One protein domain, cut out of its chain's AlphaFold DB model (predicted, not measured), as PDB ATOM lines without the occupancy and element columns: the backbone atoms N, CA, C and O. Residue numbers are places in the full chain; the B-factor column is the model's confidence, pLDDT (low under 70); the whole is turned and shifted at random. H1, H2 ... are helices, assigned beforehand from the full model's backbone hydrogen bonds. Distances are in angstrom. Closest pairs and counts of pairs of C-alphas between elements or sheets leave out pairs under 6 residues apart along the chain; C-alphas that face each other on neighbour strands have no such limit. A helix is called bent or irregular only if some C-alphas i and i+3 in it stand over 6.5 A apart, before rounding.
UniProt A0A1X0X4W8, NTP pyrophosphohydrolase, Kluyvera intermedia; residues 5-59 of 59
ATOM      1  N   GLU A   5     -39.507  -5.675  28.907       81.44
ATOM      2  CA  GLU A   5     -39.965  -5.184  27.617       81.44
ATOM      3  C   GLU A   5     -41.256  -4.364  27.724       81.44
ATOM      4  O   GLU A   5     -41.316  -3.276  27.151       81.44
ATOM      5  N   ASP A   6     -42.240  -4.794  28.521       88.44
ATOM      6  CA  ASP A   6     -43.463  -4.014  28.766       88.44
ATOM      7  C   ASP A   6     -43.135  -2.628  29.336       88.44
ATOM      8  O   ASP A   6     -43.677  -1.620  28.883       88.44
ATOM      9  N   TYR A   7     -42.181  -2.546  30.270       91.88
ATOM     10  CA  TYR A   7     -41.752  -1.271  30.852       91.88
ATOM     11  C   TYR A   7     -41.252  -0.278  29.790       91.88
ATOM     12  O   TYR A   7     -41.529   0.918  29.890       91.88
ATOM     13  N   LEU A   8     -40.548  -0.765  28.761       93.38
ATOM     14  CA  LEU A   8     -40.036   0.059  27.661       93.38
ATOM     15  C   LEU A   8     -41.114   0.396  26.625       93.38
ATOM     16  O   LEU A   8     -41.042   1.447  25.991       93.38
ATOM     17  N   ARG A   9     -42.112  -0.475  26.438       93.81
ATOM     18  CA  ARG A   9     -43.181  -0.277  25.447       93.81
ATOM     19  C   ARG A   9     -44.290   0.657  25.921       93.81
ATOM     20  O   ARG A   9     -44.925   1.282  25.074       93.81
ATOM     21  N   ARG A  10     -44.496   0.822  27.233       95.75
ATOM     22  CA  ARG A  10     -45.542   1.704  27.793       95.75
ATOM     23  C   ARG A  10     -45.602   3.104  27.142       95.75
ATOM     24  O   ARG A  10     -46.697   3.506  26.746       95.75
ATOM     25  N   PRO A  11     -44.490   3.844  26.941       96.56
ATOM     26  CA  PRO A  11     -44.541   5.151  26.277       96.56
ATOM     27  C   PRO A  11     -44.873   5.086  24.780       96.56
ATOM     28  O   PRO A  11     -45.430   6.040  24.235       96.56
ATOM     29  N   VAL A  12     -44.550   3.973  24.114       96.19
ATOM     30  CA  VAL A  12     -44.914   3.729  22.709       96.19
ATOM     31  C   VAL A  12     -46.419   3.513  22.594       96.19
ATOM     32  O   VAL A  12     -47.073   4.143  21.767       96.19
ATOM     33  N   GLU A  13     -46.984   2.670  23.458       95.75
ATOM     34  CA  GLU A  13     -48.424   2.395  23.494       95.75
ATOM     35  C   GLU A  13     -49.240   3.635  23.875       95.75
ATOM     36  O   GLU A  13     -50.301   3.881  23.304       95.75
ATOM     37  N   ALA A  14     -48.716   4.465  24.781       95.56
ATOM     38  CA  ALA A  14     -49.308   5.752  25.144       95.56
ATOM     39  C   ALA A  14     -49.179   6.830  24.046       95.56
ATOM     40  O   ALA A  14     -49.752   7.912  24.181       95.56
ATOM     41  N   GLY A  15     -48.432   6.559  22.968       96.12
ATOM     42  CA  GLY A  15     -48.236   7.478  21.847       96.12
ATOM     43  C   GLY A  15     -47.276   8.636  22.128       96.12
ATOM     44  O   GLY A  15     -47.306   9.633  21.408       96.12
ATOM     45  N   PHE A  16     -46.434   8.539  23.160       96.19
ATOM     46  CA  PHE A  16     -45.450   9.577  23.487       96.19
ATOM     47  C   PHE A  16     -44.214   9.525  22.594       96.19
ATOM     48  O   PHE A  16     -43.631  10.569  22.304       96.19
ATOM     49  N   ILE A  17     -43.829   8.331  22.138       97.00
ATOM     50  CA  ILE A  17     -42.672   8.119  21.263       97.00
ATOM     51  C   ILE A  17     -42.975   7.050  20.202       97.00
ATOM     52  O   ILE A  17     -43.768   6.141  20.453       97.00
ATOM     53  N   PRO A  18     -42.346   7.107  19.015       97.06
ATOM     54  CA  PRO A  18     -42.417   6.009  18.058       97.06
ATOM     55  C   PRO A  18     -41.576   4.818  18.536       97.06
ATOM     56  O   PRO A  18     -40.542   4.996  19.177       97.06
ATOM     57  N   TYR A  19     -41.951   3.597  18.138       95.81
ATOM     58  CA  TYR A  19     -41.181   2.383  18.459       95.81
ATOM     59  C   TYR A  19     -39.719   2.458  17.988       95.81
ATOM     60  O   TYR A  19     -38.821   1.938  18.644       95.81
ATOM     61  N   THR A  20     -39.461   3.149  16.875       97.25
ATOM     62  CA  THR A  20     -38.104   3.326  16.339       97.25
ATOM     63  C   THR A  20     -37.172   4.053  17.305       97.25
ATOM     64  O   THR A  20     -35.994   3.721  17.319       97.25
ATOM     65  N   ALA A  21     -37.692   4.945  18.160       96.62
ATOM     66  CA  ALA A  21     -36.886   5.684  19.136       96.62
ATOM     67  C   ALA A  21     -36.246   4.768  20.198       96.62
ATOM     68  O   ALA A  21     -35.184   5.079  20.733       96.62
ATOM     69  N   LEU A  22     -36.872   3.620  20.489       93.38
ATOM     70  CA  LEU A  22     -36.291   2.599  21.366       93.38
ATOM     71  C   LEU A  22     -35.131   1.861  20.687       93.38
ATOM     72  O   LEU A  22     -34.179   1.458  21.350       93.38
ATOM     73  N   LEU A  23     -35.226   1.655  19.371       93.12
ATOM     74  CA  LEU A  23     -34.243   0.894  18.600       93.12
ATOM     75  C   LEU A  23     -33.013   1.729  18.250       93.12
ATOM     76  O   LEU A  23     -31.899   1.210  18.255       93.12
ATOM     77  N   ASP A  24     -33.220   3.000  17.912       95.25
ATOM     78  CA  ASP A  24     -32.148   3.918  17.528       95.25
ATOM     79  C   ASP A  24     -31.474   4.604  18.732       95.25
ATOM     80  O   ASP A  24     -30.419   5.218  18.570       95.25
ATOM     81  N   GLY A  25     -32.040   4.453  19.936       92.31
ATOM     82  CA  GLY A  25     -31.503   5.013  21.174       92.31
ATOM     83  C   GLY A  25     -31.700   6.524  21.312       92.31
ATOM     84  O   GLY A  25     -31.002   7.152  22.104       92.31
ATOM     85  N   SER A  26     -32.631   7.122  20.559       96.31
ATOM     86  CA  SER A  26     -32.966   8.551  20.663       96.31
ATOM     87  C   SER A  26     -33.589   8.929  22.007       96.31
ATOM     88  O   SER A  26     -33.619  10.108  22.354       96.31
ATOM     89  N   VAL A  27     -34.102   7.943  22.749       95.19
ATOM     90  CA  VAL A  27     -34.573   8.088  24.128       95.19
ATOM     91  C   VAL A  27     -33.784   7.173  25.048       95.19
ATOM     92  O   VAL A  27     -33.467   6.035  24.693       95.19
ATOM     93  N   ASP A  28     -33.483   7.666  26.242       95.19
ATOM     94  CA  ASP A  28     -32.792   6.888  27.258       95.19
ATOM     95  C   ASP A  28     -33.757   6.316  28.313       95.19
ATOM     96  O   ASP A  28     -34.969   6.558  28.317       95.19
ATOM     97  N   LEU A  29     -33.213   5.516  29.233       94.56
ATOM     98  CA  LEU A  29     -33.998   4.915  30.310       94.56
ATOM     99  C   LEU A  29     -34.586   5.953  31.278       94.56
ATOM    100  O   LEU A  29     -35.624   5.686  31.880       94.56
ATOM    101  N   ALA A  30     -33.949   7.115  31.448       96.50
ATOM    102  CA  ALA A  30     -34.449   8.159  32.336       96.50
ATOM    103  C   ALA A  30     -35.664   8.870  31.724       96.50
ATOM    104  O   ALA A  30     -36.616   9.196  32.438       96.50
ATOM    105  N   ASP A  31     -35.667   9.061  30.407       96.62
ATOM    106  CA  ASP A  31     -36.813   9.581  29.671       96.62
ATOM    107  C   ASP A  31     -37.991   8.608  29.707       96.62
ATOM    108  O   ASP A  31     -39.111   9.018  30.018       96.62
ATOM    109  N   ILE A  32     -37.735   7.314  29.489       96.38
ATOM    110  CA  ILE A  32     -38.754   6.260  29.602       96.38
ATOM    111  C   ILE A  32     -39.340   6.220  31.017       96.38
ATOM    112  O   ILE A  32     -40.562   6.176  31.171       96.38
ATOM    113  N   ALA A  33     -38.497   6.287  32.051       96.69
ATOM    114  CA  ALA A  33     -38.955   6.300  33.437       96.69
ATOM    115  C   ALA A  33     -39.876   7.494  33.720       96.69
ATOM    116  O   ALA A  33     -40.976   7.315  34.237       96.69
ATOM    117  N   ARG A  34     -39.485   8.697  33.283       97.56
ATOM    118  CA  ARG A  34     -40.300   9.910  33.440       97.56
ATOM    119  C   ARG A  34     -41.639   9.812  32.706       97.56
ATOM    120  O   ARG A  34     -42.657  10.281  33.211       97.56
ATOM    121  N   MET A  35     -41.645   9.230  31.508       97.31
ATOM    122  CA  MET A  35     -42.874   9.005  30.746       97.31
ATOM    123  C   MET A  35     -43.796   8.016  31.457       97.31
ATOM    124  O   MET A  35     -44.995   8.269  31.542       97.31
ATOM    125  N   ASN A  36     -43.249   6.935  32.010       96.62
ATOM    126  CA  ASN A  36     -44.020   5.961  32.778       96.62
ATOM    127  C   ASN A  36     -44.639   6.583  34.036       96.62
ATOM    128  O   ASN A  36     -45.839   6.418  34.243       96.62
ATOM    129  N   ASP A  37     -43.875   7.382  34.788       97.50
ATOM    130  CA  ASP A  37     -44.396   8.115  35.951       97.50
ATOM    131  C   ASP A  37     -45.582   9.014  35.563       97.50
ATOM    132  O   ASP A  37     -46.590   9.090  36.267       97.50
ATOM    133  N   TRP A  38     -45.494   9.682  34.410       96.94
ATOM    134  CA  TRP A  38     -46.579  10.520  33.907       96.94
ATOM    135  C   TRP A  38     -47.824   9.715  33.507       96.94
ATOM    136  O   TRP A  38     -48.946  10.146  33.790       96.94
ATOM    137  N   ILE A  39     -47.650   8.549  32.872       96.75
ATOM    138  CA  ILE A  39     -48.761   7.642  32.538       96.75
ATOM    139  C   ILE A  39     -49.485   7.211  33.816       96.75
ATOM    140  O   ILE A  39     -50.714   7.251  33.855       96.75
ATOM    141  N   ASP A  40     -48.733   6.855  34.859       96.44
ATOM    142  CA  ASP A  40     -49.291   6.425  36.143       96.44
ATOM    143  C   ASP A  40     -50.077   7.556  36.823       96.44
ATOM    144  O   ASP A  40     -51.226   7.364  37.221       96.44
ATOM    145  N   VAL A  41     -49.528   8.776  36.856       96.62
ATOM    146  CA  VAL A  41     -50.238   9.953  37.393       96.62
ATOM    147  C   VAL A  41     -51.528  10.242  36.623       96.62
ATOM    148  O   VAL A  41     -52.541  10.605  37.225       96.62
ATOM    149  N   LYS A  42     -51.513  10.099  35.294       95.69
ATOM    150  CA  LYS A  42     -52.707  10.315  34.474       95.69
ATOM    151  C   LYS A  42     -53.785   9.272  34.778       95.69
ATOM    152  O   LYS A  42     -54.926   9.658  35.012       95.69
ATOM    153  N   ALA A  43     -53.417   7.993  34.844       95.12
ATOM    154  CA  ALA A  43     -54.345   6.911  35.172       95.12
ATOM    155  C   ALA A  43     -54.984   7.103  36.559       95.12
ATOM    156  O   ALA A  43     -56.199   6.969  36.710       95.12
ATOM    157  N   ASP A  44     -54.188   7.505  37.552       96.31
ATOM    158  CA  ASP A  44     -54.681   7.813  38.896       96.31
ATOM    159  C   ASP A  44     -55.688   8.971  38.900       96.31
ATOM    160  O   ASP A  44     -56.682   8.936  39.632       96.31
ATOM    161  N   ASN A  45     -55.445  10.011  38.099       95.12
ATOM    162  CA  ASN A  45     -56.365  11.138  37.974       95.12
ATOM    163  C   ASN A  45     -57.678  10.721  37.308       95.12
ATOM    164  O   ASN A  45     -58.741  11.047  37.836       95.12
ATOM    165  N   ASP A  46     -57.607   9.969  36.210       95.75
ATOM    166  CA  ASP A  46     -58.787   9.487  35.486       95.75
ATOM    167  C   ASP A  46     -59.654   8.608  36.410       95.75
ATOM    168  O   ASP A  46     -60.850   8.855  36.563       95.75
ATOM    169  N   MET A  47     -59.042   7.694  37.176       94.62
ATOM    170  CA  MET A  47     -59.746   6.886  38.183       94.62
ATOM    171  C   MET A  47     -60.411   7.719  39.291       94.62
ATOM    172  O   MET A  47     -61.479   7.359  39.803       94.62
ATOM    173  N   ARG A  48     -59.771   8.811  39.727       93.62
ATOM    174  CA  ARG A  48     -60.341   9.715  40.740       93.62
ATOM    175  C   ARG A  48     -61.540  10.475  40.189       93.62
ATOM    176  O   ARG A  48     -62.521  10.629  40.915       93.62
ATOM    177  N   ILE A  49     -61.468  10.917  38.935       94.06
ATOM    178  CA  ILE A  49     -62.569  11.588  38.239       94.06
ATOM    179  C   ILE A  49     -63.746  10.623  38.085       94.06
ATOM    180  O   ILE A  49     -64.833  10.934  38.560       94.06
ATOM    181  N   GLU A  50     -63.525   9.419  37.551       93.75
ATOM    182  CA  GLU A  50     -64.573   8.398  37.393       93.75
ATOM    183  C   GLU A  50     -65.254   8.049  38.725       93.75
ATOM    184  O   GLU A  50     -66.475   7.888  38.808       93.75
ATOM    185  N   ARG A  51     -64.470   7.942  39.808       92.44
ATOM    186  CA  ARG A  51     -65.020   7.736  41.153       92.44
ATOM    187  C   ARG A  51     -65.919   8.900  41.564       92.44
ATOM    188  O   ARG A  51     -67.029   8.655  42.032       92.44
ATOM    189  N   TRP A  52     -65.445  10.132  41.401       92.44
ATOM    190  CA  TRP A  52     -66.199  11.329  41.759       92.44
ATOM    191  C   TRP A  52     -67.496  11.463  40.944       92.44
ATOM    192  O   TRP A  52     -68.531  11.818  41.508       92.44
ATOM    193  N   GLU A  53     -67.470  11.142  39.649       92.44
ATOM    194  CA  GLU A  53     -68.649  11.165  38.774       92.44
ATOM    195  C   GLU A  53     -69.693  10.130  39.199       92.44
ATOM    196  O   GLU A  53     -70.880  10.445  39.300       92.44
ATOM    197  N   ARG A  54     -69.267   8.905  39.520       90.81
ATOM    198  CA  ARG A  54     -70.167   7.853  40.014       90.81
ATOM    199  C   ARG A  54     -70.820   8.234  41.343       90.81
ATOM    200  O   ARG A  54     -72.023   8.088  41.492       90.81
ATOM    201  N   GLU A  55     -70.051   8.781  42.281       90.50
ATOM    202  CA  GLU A  55     -70.569   9.193  43.593       90.50
ATOM    203  C   GLU A  55     -71.516  10.410  43.521       90.50
ATOM    204  O   GLU A  55     -72.409  10.536  44.359       90.50
ATOM    205  N   ASN A  56     -71.353  11.305  42.538       84.88
ATOM    206  CA  ASN A  56     -72.210  12.492  42.387       84.88
ATOM    207  C   ASN A  56     -73.360  12.339  41.385       84.88
ATOM    208  O   ASN A  56     -74.272  13.157  41.416       84.88
ATOM    209  N   SER A  57     -73.341  11.328  40.514       76.19
ATOM    210  CA  SER A  57     -74.463  11.020  39.610       76.19
ATOM    211  C   SER A  57     -75.587  10.225  40.288       76.19
ATOM    212  O   SER A  57     -76.695  10.170  39.764       76.19
ATOM    213  N   GLU A  58     -75.326   9.654  41.469       61.97
ATOM    214  CA  GLU A  58     -76.310   8.966  42.321       61.97
ATOM    215  C   GLU A  58     -77.019   9.903  43.334       61.97
ATOM    216  O   GLU A  58     -77.754   9.425  44.203       61.97
ATOM    217  N   ARG A  59     -76.819  11.229  43.244       51.28
ATOM    218  CA  ARG A  59     -77.477  12.261  44.074       51.28
ATOM    219  C   ARG A  59     -78.519  13.052  43.292       51.28
ATOM    220  O   ARG A  59     -79.558  13.374  43.911       51.28
TER     221      ARG A  59
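What this domain is: This is residues 5 to 59 of the 59 residues of the protein "NTP pyrophosphohydrolase" of Kluyvera intermedia (UniProt A0A1X0X4W8). Picture a compact small head with one long arm: the long helix H3 starts in the head, and its later part sticks out with the tail as a straight arm, residues 40 to 59. In the head, residues 5 to 39, the short helix H1 packs steeply across the early part of H3, touching its residues 32 to 39, and the short H2 only just touches H1 and stays apart from H3. The printed part has 55 residues with three named helices, in the order H1, H2, H3, and no named strand; its class is all helix. The whole is only just extended, close to loose, with a radius of gyration of the C-alphas of 15.5 A and spans of 53 by 16 by 15 A.

How they stand to each other: Start with H1, residues 5 to 13, which is irregular, but only just: C-alphas 8 and 11 are 6.9 A apart, and its line is a rough one. Go on to H2, residues 19 to 24; it and H1 only just touch, with 3 pairs of C-alphas within 8 A, the closest being those of Val 12 and Tyr 19 at 5.8 A. Their lines stand at a steep tilt of 59 degrees, opposite ways. Then look at H3, residues 29 to 57, which touches H1 with residues 32 to 39 alone. The closest C-alphas there are those of Pro 11 and Met 35, 6.1 A apart, and the two helices stand at a steep tilt of 65 degrees, the same way. H2 and H3 are apart. In H3 every O i to N i+4 pair is within hydrogen-bond range; in H1 it is 3 of 5 and in H2 1 of 2.

Where its parts are: Find C-alpha 5 at (-39.965, -5.184, 27.617), where H1 begins; it measures 12.1 A from first to last C-alpha. H2 measures 9.2 A. Find C-alpha 29 at (-33.998, 4.915, 30.310); from there H3 runs 42.0 A to C-alpha 57 at (-74.463, 11.020, 39.610).

The domain as a whole: The two C-alphas farthest apart are those of Asp 24 and Arg 59, 53.2 A. The printed part has no cut, and both links are tight. The mean pLDDT of the printed part is 92.9, with residues 58 to 59 under 70.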